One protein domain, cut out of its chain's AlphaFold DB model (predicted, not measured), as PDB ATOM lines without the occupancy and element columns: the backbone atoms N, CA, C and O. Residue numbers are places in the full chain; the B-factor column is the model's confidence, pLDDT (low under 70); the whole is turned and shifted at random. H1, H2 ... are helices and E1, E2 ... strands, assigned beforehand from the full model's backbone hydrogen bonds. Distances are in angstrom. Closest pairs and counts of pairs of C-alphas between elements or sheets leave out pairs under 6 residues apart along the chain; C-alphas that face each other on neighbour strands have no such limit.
ATOM      1  N   ARG A 331     171.207 109.676 174.376       82.06
ATOM      2  CA  ARG A 331     170.185 110.728 174.307       82.06
ATOM      3  C   ARG A 331     169.366 110.772 175.578       82.06
ATOM      4  O   ARG A 331     168.849 109.754 176.022       82.06
ATOM      5  N   GLU A 332     169.198 111.974 176.115       81.94
ATOM      6  CA  GLU A 332     168.352 112.236 177.276       81.94
ATOM      7  C   GLU A 332     166.960 112.709 176.854       81.94
ATOM      8  O   GLU A 332     166.806 113.532 175.948       81.94
ATOM      9  N   TYR A 333     165.947 112.246 177.579       78.81
ATOM     10  CA  TYR A 333     164.567 112.694 177.473       78.81
ATOM     11  C   TYR A 333     164.117 113.219 178.832       78.81
ATOM     12  O   TYR A 333     163.924 112.451 179.776       78.81
ATOM     13  N   ARG A 334     163.920 114.535 178.921       74.81
ATOM     14  CA  ARG A 334     163.341 115.185 180.100       74.81
ATOM     15  C   ARG A 334     161.828 115.188 179.975       74.81
ATOM     16  O   ARG A 334     161.274 115.752 179.030       74.81
ATOM     17  N   ILE A 335     161.156 114.506 180.894       71.50
ATOM     18  CA  ILE A 335     159.717 114.279 180.839       71.50
ATOM     19  C   ILE A 335     159.084 114.772 182.134       71.50
ATOM     20  O   ILE A 335     159.278 114.224 183.216       71.50
ATOM     21  N   THR A 336     158.228 115.777 181.997       67.19
ATOM     22  CA  THR A 336     157.322 116.236 183.059       67.19
ATOM     23  C   THR A 336     155.993 115.471 183.047       67.19
ATOM     24  O   THR A 336     155.173 115.587 183.958       67.19
ATOM     25  N   ASN A 337     155.758 114.660 182.009       70.50
ATOM     26  CA  ASN A 337     154.549 113.868 181.845       70.50
ATOM     27  C   ASN A 337     154.608 112.552 182.640       70.50
ATOM     28  O   ASN A 337     155.079 111.520 182.157       70.50
ATOM     29  N   LYS A 338     154.011 112.583 183.832       64.75
ATOM     30  CA  LYS A 338     153.856 111.443 184.752       64.75
ATOM     31  C   LYS A 338     153.201 110.184 184.168       64.75
ATOM     32  O   LYS A 338     153.314 109.117 184.760       64.75
ATOM     33  N   PHE A 339     152.485 110.281 183.044       66.44
ATOM     34  CA  PHE A 339     151.827 109.121 182.431       66.44
ATOM     35  C   PHE A 339     152.789 108.235 181.635       66.44
ATOM     36  O   PHE A 339     152.482 107.066 181.426       66.44
ATOM     37  N   VAL A 340     153.945 108.759 181.211       67.06
ATOM     38  CA  VAL A 340     154.929 107.994 180.423       67.06
ATOM     39  C   VAL A 340     155.677 106.981 181.295       67.06
ATOM     40  O   VAL A 340     156.096 105.935 180.812       67.06
ATOM     41  N   THR A 341     155.822 107.266 182.589       60.34
ATOM     42  CA  THR A 341     156.700 106.520 183.508       60.34
ATOM     43  C   THR A 341     155.940 105.845 184.642       60.34
ATOM     44  O   THR A 341     156.527 105.336 185.599       60.34
ATOM     45  N   TYR A 342     154.613 105.820 184.517       64.75
ATOM     46  CA  TYR A 342     153.719 105.175 185.457       64.75
ATOM     47  C   TYR A 342     154.007 103.673 185.543       64.75
ATOM     48  O   TYR A 342     153.918 102.951 184.550       64.75
ATOM     49  N   ASN A 343     154.320 103.200 186.750       63.62
ATOM     50  CA  ASN A 343     154.612 101.796 187.005       63.62
ATOM     51  C   ASN A 343     153.868 101.309 188.260       63.62
ATOM     52  O   ASN A 343     153.992 101.889 189.334       63.62
ATOM     53  N   HIS A 344     153.102 100.221 188.123       61.72
ATOM     54  CA  HIS A 344     152.324  99.598 189.203       61.72
ATOM     55  C   HIS A 344     153.161  98.768 190.200       61.72
ATOM     56  O   HIS A 344     152.595  98.141 191.100       61.72
ATOM     57  N   THR A 345     154.487  98.712 190.056       65.12
ATOM     58  CA  THR A 345     155.363  98.010 191.005       65.12
ATOM     59  C   THR A 345     155.448  98.744 192.348       65.12
ATOM     60  O   THR A 345     155.196  99.943 192.448       65.12
ATOM     61  N   LYS A 346     155.834  98.025 193.416       59.81
ATOM     62  CA  LYS A 346     156.019  98.597 194.768       59.81
ATOM     63  C   LYS A 346     157.018  99.765 194.819       59.81
ATOM     64  O   LYS A 346     156.919 100.587 195.723       59.81
ATOM     65  N   GLU A 347     157.947  99.815 193.867       56.50
ATOM     66  CA  GLU A 347     158.985 100.844 193.717       56.50
ATOM     67  C   GLU A 347     158.706 101.794 192.533       56.50
ATOM     68  O   GLU A 347     159.499 102.686 192.253       56.50
ATOM     69  N   GLY A 348     157.586 101.611 191.825       57.97
ATOM     70  CA  GLY A 348     157.226 102.374 190.634       57.97
ATOM     71  C   GLY A 348     156.709 103.785 190.931       57.97
ATOM     72  O   GLY A 348     156.167 104.066 192.004       57.97
ATOM     73  N   LEU A 349     156.854 104.689 189.958       60.94
ATOM     74  CA  LEU A 349     156.361 106.066 190.051       60.94
ATOM     75  C   LEU A 349     154.822 106.080 190.044       60.94
ATOM     76  O   LEU A 349     154.176 105.617 189.101       60.94
ATOM     77  N   ASN A 350     154.226 106.607 191.118       59.66
ATOM     78  CA  ASN A 350     152.776 106.721 191.298       59.66
ATOM     79  C   ASN A 350     152.291 108.121 190.873       59.66
ATOM     80  O   ASN A 350     152.905 109.121 191.230       59.66
ATOM     81  N   ILE A 351     151.136 108.188 190.197       59.28
ATOM     82  CA  ILE A 351     150.436 109.399 189.709       59.28
ATOM     83  C   ILE A 351     150.253 110.495 190.779       59.28
ATOM     84  O   ILE A 351     150.067 111.666 190.424       59.28
ATOM     85  N   ASN A 352     150.284 110.116 192.060       61.31
ATOM     86  CA  ASN A 352     150.047 110.990 193.210       61.31
ATOM     87  C   ASN A 352     151.314 111.616 193.820       61.31
ATOM     88  O   ASN A 352     151.182 112.434 194.726       61.31
ATOM     89  N   LYS A 353     152.522 111.233 193.384       57.22
ATOM     90  CA  LYS A 353     153.756 111.908 193.807       57.22
ATOM     91  C   LYS A 353     154.063 113.037 192.821       57.22
ATOM     92  O   LYS A 353     154.236 112.783 191.632       57.22
ATOM     93  N   GLU A 354     154.097 114.275 193.310       54.56
ATOM     94  CA  GLU A 354     154.712 115.395 192.591       54.56
ATOM     95  C   GLU A 354     156.228 115.174 192.606       54.56
ATOM     96  O   GLU A 354     156.916 115.568 193.542       54.56
ATOM     97  N   GLU A 355     156.736 114.450 191.615       56.31
ATOM     98  CA  GLU A 355     158.177 114.347 191.381       56.31
ATOM     99  C   GLU A 355     158.610 115.489 190.445       56.31
ATOM    100  O   GLU A 355     157.890 115.802 189.485       56.31
ATOM    101  N   PRO A 356     159.764 116.123 190.709       58.88
ATOM    102  CA  PRO A 356     160.380 117.052 189.776       58.88
ATOM    103  C   PRO A 356     160.827 116.235 188.559       58.88
ATOM    104  O   PRO A 356     161.418 115.182 188.735       58.88
ATOM    105  N   GLU A 357     160.462 116.664 187.351       62.84
ATOM    106  CA  GLU A 357     161.010 116.230 186.050       62.84
ATOM    107  C   GLU A 357     161.820 114.904 186.016       62.84
ATOM    108  O   GLU A 357     162.954 114.838 186.486       62.84
ATOM    109  N   LEU A 358     161.285 113.851 185.381       67.94
ATOM    110  CA  LEU A 358     162.031 112.600 185.205       67.94
ATOM    111  C   LEU A 358     162.965 112.682 183.993       67.94
ATOM    112  O   LEU A 358     162.533 113.063 182.903       67.94
ATOM    113  N   ILE A 359     164.209 112.229 184.156       71.81
ATOM    114  CA  ILE A 359     165.171 112.067 183.062       71.81
ATOM    115  C   ILE A 359     165.236 110.585 182.672       71.81
ATOM    116  O   ILE A 359     165.643 109.738 183.465       71.81
ATOM    117  N   LEU A 360     164.816 110.267 181.448       75.56
ATOM    118  CA  LEU A 360     165.080 108.979 180.805       75.56
ATOM    119  C   LEU A 360     166.261 109.125 179.851       75.56
ATOM    120  O   LEU A 360     166.561 110.228 179.394       75.56
ATOM    121  N   TYR A 361     166.893 108.015 179.499       79.62
ATOM    122  CA  TYR A 361     167.887 108.003 178.439       79.62
ATOM    123  C   TYR A 361     167.742 106.782 177.546       79.62
ATOM    124  O   TYR A 361     167.195 105.759 177.959       79.62
ATOM    125  N   ASP A 362     168.239 106.917 176.327       82.69
ATOM    126  CA  ASP A 362     168.369 105.835 175.363       82.69
ATOM    127  C   ASP A 362     169.720 105.945 174.651       82.69
ATOM    128  O   ASP A 362     170.358 107.001 174.665       82.69
ATOM    129  N   ILE A 363     170.162 104.853 174.041       85.44
ATOM    130  CA  ILE A 363     171.335 104.841 173.170       85.44
ATOM    131  C   ILE A 363     170.823 104.919 171.738       85.44
ATOM    132  O   ILE A 363     169.947 104.145 171.351       85.44
ATOM    133  N   ASP A 364     171.369 105.835 170.940       82.38
ATOM    134  CA  ASP A 364     170.935 105.956 169.556       82.38
ATOM    135  C   ASP A 364     171.065 104.634 168.817       82.38
ATOM    136  O   ASP A 364     172.116 103.984 168.797       82.38
ATOM    137  N   SER A 365     169.964 104.258 168.172       76.44
ATOM    138  CA  SER A 365     169.953 103.097 167.305       76.44
ATOM    139  C   SER A 365     170.991 103.305 166.202       76.44
ATOM    140  O   SER A 365     170.928 104.316 165.490       76.44
ATOM    141  N   PRO A 366     171.948 102.377 166.036       80.56
ATOM    142  CA  PRO A 366     172.979 102.530 165.031       80.56
ATOM    143  C   PRO A 366     172.346 102.572 163.643       80.56
ATOM    144  O   PRO A 366     171.429 101.803 163.347       80.56
ATOM    145  N   ASN A 367     172.853 103.460 162.789       74.44
ATOM    146  CA  ASN A 367     172.380 103.585 161.416       74.44
ATOM    147  C   ASN A 367     172.793 102.340 160.618       74.44
ATOM    148  O   ASN A 367     173.918 102.241 160.128       74.44
ATOM    149  N   MET A 368     171.890 101.366 160.554       73.38
ATOM    150  CA  MET A 368     172.074 100.110 159.842       73.38
ATOM    151  C   MET A 368     170.961  99.919 158.820       73.38
ATOM    152  O   MET A 368     169.859 100.451 158.958       73.38
ATOM    153  N   GLU A 369     171.255  99.131 157.788       71.38
ATOM    154  CA  GLU A 369     170.234  98.658 156.860       71.38
ATOM    155  C   GLU A 369     169.150  97.858 157.596       71.38
ATOM    156  O   GLU A 369     169.297  97.469 158.757       71.38
ATOM    157  N   ASN A 370     168.037  97.604 156.907       72.44
ATOM    158  CA  ASN A 370     166.900  96.879 157.458       72.44
ATOM    159  C   ASN A 370     167.342  95.594 158.189       72.44
ATOM    160  O   ASN A 370     167.840  94.663 157.556       72.44
ATOM    161  N   TYR A 371     167.088  95.524 159.505       72.62
ATOM    162  CA  TYR A 371     167.463  94.397 160.368       72.62
ATOM    163  C   TYR A 371     167.044  93.035 159.809       72.62
ATOM    164  O   TYR A 371     167.765  92.058 159.986       72.62
ATOM    165  N   PHE A 372     165.916  92.965 159.091       71.44
ATOM    166  CA  PHE A 372     165.442  91.732 158.459       71.44
ATOM    167  C   PHE A 372     166.433  91.148 157.446       71.44
ATOM    168  O   PHE A 372     166.494  89.931 157.307       71.44
ATOM    169  N   LEU A 373     167.220  91.990 156.772       75.81
ATOM    170  CA  LEU A 373     168.234  91.563 155.805       75.81
ATOM    171  C   LEU A 373     169.506  91.034 156.484       75.81
ATOM    172  O   LEU A 373     170.250  90.271 155.873       75.81
ATOM    173  N   LEU A 374     169.739  91.402 157.749       75.12
ATOM    174  CA  LEU A 374     170.879  90.927 158.538       75.12
ATOM    175  C   LEU A 374     170.650  89.506 159.076       75.12
ATOM    176  O   LEU A 374     171.613  88.782 159.340       75.12
ATOM    177  N   PHE A 375     169.386  89.085 159.210       79.56
ATOM    178  CA  PHE A 375     169.046  87.724 159.612       79.56
ATOM    179  C   PHE A 375     169.274  86.745 158.463       79.56
ATOM    180  O   PHE A 375     168.517  86.708 157.494       79.56
ATOM    181  N   ASN A 376     170.283  85.887 158.593       76.88
ATOM    182  CA  ASN A 376     170.481  84.786 157.659       76.88
ATOM    183  C   ASN A 376     170.911  83.511 158.408       76.88
ATOM    184  O   ASN A 376     171.509  83.576 159.476       76.88
ATOM    185  N   GLN A 377     170.578  82.336 157.865       67.50
ATOM    186  CA  GLN A 377     170.845  81.040 158.515       67.50
ATOM    187  C   GLN A 377     172.239  80.464 158.198       67.50
ATOM    188  O   GLN A 377     172.474  79.270 158.382       67.50
ATOM    189  N   THR A 378     173.164  81.272 157.678       74.12
ATOM    190  CA  THR A 378     174.540  80.828 157.421       74.12
ATOM    191  C   THR A 378     175.369  80.850 158.708       74.12
ATOM    192  O   THR A 378     174.960  81.423 159.715       74.12
ATOM    193  N   LYS A 379     176.558  80.234 158.687       66.81
ATOM    194  CA  LYS A 379     177.484  80.258 159.835       66.81
ATOM    195  C   LYS A 379     177.951  81.670 160.217       66.81
ATOM    196  O   LYS A 379     178.334  81.866 161.362       66.81
ATOM    197  N   GLU A 380     177.901  82.617 159.283       68.75
ATOM    198  CA  GLU A 380     178.281  84.025 159.478       68.75
ATOM    199  C   GLU A 380     177.051  84.947 159.632       68.75
ATOM    200  O   GLU A 380     177.183  86.162 159.728       68.75
ATOM    201  N   GLY A 381     175.838  84.383 159.639       68.19
ATOM    202  CA  GLY A 381     174.582  85.124 159.720       68.19
ATOM    203  C   GLY A 381     174.176  85.539 161.125       68.19
ATOM    204  O   GLY A 381     174.399  84.809 162.096       68.19
ATOM    205  N   TYR A 382     173.495  86.681 161.241       79.31
ATOM    206  CA  TYR A 382     172.924  87.097 162.517       79.31
ATOM    207  C   TYR A 382     171.613  86.355 162.806       79.31
ATOM    208  O   TYR A 382     170.806  86.072 161.921       79.31
ATOM    209  N   ASN A 383     171.396  86.030 164.076       81.56
ATOM    210  CA  ASN A 383     170.167  85.439 164.592       81.56
ATOM    211  C   ASN A 383     169.654  86.274 165.775       81.56
ATOM    212  O   ASN A 383     170.275  87.260 166.167       81.56
ATOM    213  N   ILE A 384     168.512  85.889 166.351       76.19
ATOM    214  CA  ILE A 384     167.871  86.631 167.455       76.19
ATOM    215  C   ILE A 384     168.818  86.808 168.657       76.19
ATOM    216  O   ILE A 384     168.723  87.804 169.367       76.19
ATOM    217  N   ASN A 385     169.763  85.886 168.858       77.69
ATOM    218  CA  ASN A 385     170.702  85.937 169.975       77.69
ATOM    219  C   ASN A 385     171.955  86.770 169.660       77.69
ATOM    220  O   ASN A 385     172.530  87.342 170.579       77.69
ATOM    221  N   SER A 386     172.387  86.852 168.395       82.75
ATOM    222  CA  SER A 386     173.604  87.586 168.006       82.75
ATOM    223  C   SER A 386     173.353  89.015 167.517       82.75
ATOM    224  O   SER A 386     174.275  89.829 167.536       82.75
ATOM    225  N   ILE A 387     172.120  89.360 167.126       82.38
ATOM    226  CA  ILE A 387     171.786  90.710 166.643       82.38
ATOM    227  C   ILE A 387     171.974  91.783 167.725       82.38
ATOM    228  O   ILE A 387     172.405  92.890 167.421       82.38
ATOM    229  N   ASN A 388     171.727  91.445 168.995       82.25
ATOM    230  CA  ASN A 388     171.935  92.363 170.118       82.25
ATOM    231  C   ASN A 388     173.419  92.689 170.326       82.25
ATOM    232  O   ASN A 388     173.750  93.824 170.653       82.25
ATOM    233  N   THR A 389     174.316  91.726 170.092       84.25
ATOM    234  CA  THR A 389     175.766  91.957 170.141       84.25
ATOM    235  C   THR A 389     176.199  92.916 169.037       84.25
ATOM    236  O   THR A 389     176.927  93.865 169.310       84.25
ATOM    237  N   LEU A 390     175.688  92.722 167.814       83.75
ATOM    238  CA  LEU A 390     175.939  93.643 166.704       83.75
ATOM    239  C   LEU A 390     175.422  95.048 167.018       83.75
ATOM    240  O   LEU A 390     176.119  96.023 166.770       83.75
ATOM    241  N   LEU A 391     174.208  95.164 167.559       84.12
ATOM    242  CA  LEU A 391     173.628  96.444 167.965       84.12
ATOM    243  C   LEU A 391     174.486  97.143 169.023       84.12
ATOM    244  O   LEU A 391     174.775  98.326 168.874       84.12
ATOM    245  N   ALA A 392     174.925  96.410 170.047       83.69
ATOM    246  CA  ALA A 392     175.789  96.937 171.095       83.69
ATOM    247  C   ALA A 392     177.126  97.432 170.524       83.69
ATOM    248  O   ALA A 392     177.533  98.553 170.815       83.69
ATOM    249  N   GLU A 393     177.767  96.654 169.652       86.19
ATOM    250  CA  GLU A 393     178.992  97.058 168.954       86.19
ATOM    251  C   GLU A 393     178.751  98.301 168.084       86.19
ATOM    252  O   GLU A 393     179.435  99.315 168.206       86.19
ATOM    253  N   LYS A 394     177.715  98.273 167.244       87.06
ATOM    254  CA  LYS A 394     177.414  99.347 166.293       87.06
ATOM    255  C   LYS A 394     176.992 100.643 166.984       87.06
ATOM    256  O   LYS A 394     177.284 101.720 166.473       87.06
ATOM    257  N   SER A 395     176.372 100.556 168.158       89.12
ATOM    258  CA  SER A 395     176.020 101.719 168.979       89.12
ATOM    259  C   SER A 395     177.240 102.484 169.506       89.12
ATOM    260  O   SER A 395     177.119 103.656 169.860       89.12
ATOM    261  N   LYS A 396     178.425 101.850 169.522       91.12
ATOM    262  CA  LYS A 396     179.686 102.483 169.927       91.12
ATOM    263  C   LYS A 396     180.358 103.290 168.819       91.12
ATOM    264  O   LYS A 396     181.399 103.889 169.081       91.12
ATOM    265  N   TYR A 397     179.814 103.307 167.599       91.50
ATOM    266  CA  TYR A 397     180.398 104.109 166.526       91.50
ATOM    267  C   TYR A 397     180.276 105.603 166.820       91.50
ATOM    268  O   TYR A 397     179.191 106.101 167.114       91.50
TER     269      TYR A 397
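What this domain is: This is residues 331 to 397 of the 563 residues of an uncharacterized protein of Prevotella sp. CAG:1092 (UniProt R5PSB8). With little regular structure, this is an extended rod: a two-stranded hairpin, E1 and E2, with the long loop 336 to 357 at one end and two short helices, H1 and H2, joined by a second loop, at the other. The 67 printed residues hold E1, E2, H1, H2 in that order, E1 and E2 antiparallel; class mixed, with 24 residues in named elements. The radius of gyration of the C-alphas is 18.0 A; the spans are 53, 25 and 16 A.

Where its parts are: E1, residues 331 to 335, begins at C-alpha (170.185, 110.728, 174.307) and is 12.8 A long. E2, 358 to 363, measures 17.1 A, H1, 371 to 374, 5.2 A. H2, 387 to 395, measures 12.0 A, ending at C-alpha (176.020, 101.719, 168.979).

How they stand to each other: Hairpin E1 and E2 runs at 156 degrees; N 333 and O 360 are within hydrogen-bond range, 2.8 A. The closest C-alphas of E2 and H2, Ile 363 and Ser 395, are 7.0 A apart. H1 and H2 are only just apart, closest 8.2 A. In H2 every O i to N i+4 pair is within hydrogen-bond range; H1 is too short for one.

The domain as a whole: The farthest C-alphas, Glu 354 and Lys 379, are 53.2 A apart. The printed part has no cut. Links E1 to E2 and H1 to H2 are long. The pLDDT is under 70 at 336, 338 to 358, 377 and 379 to 381.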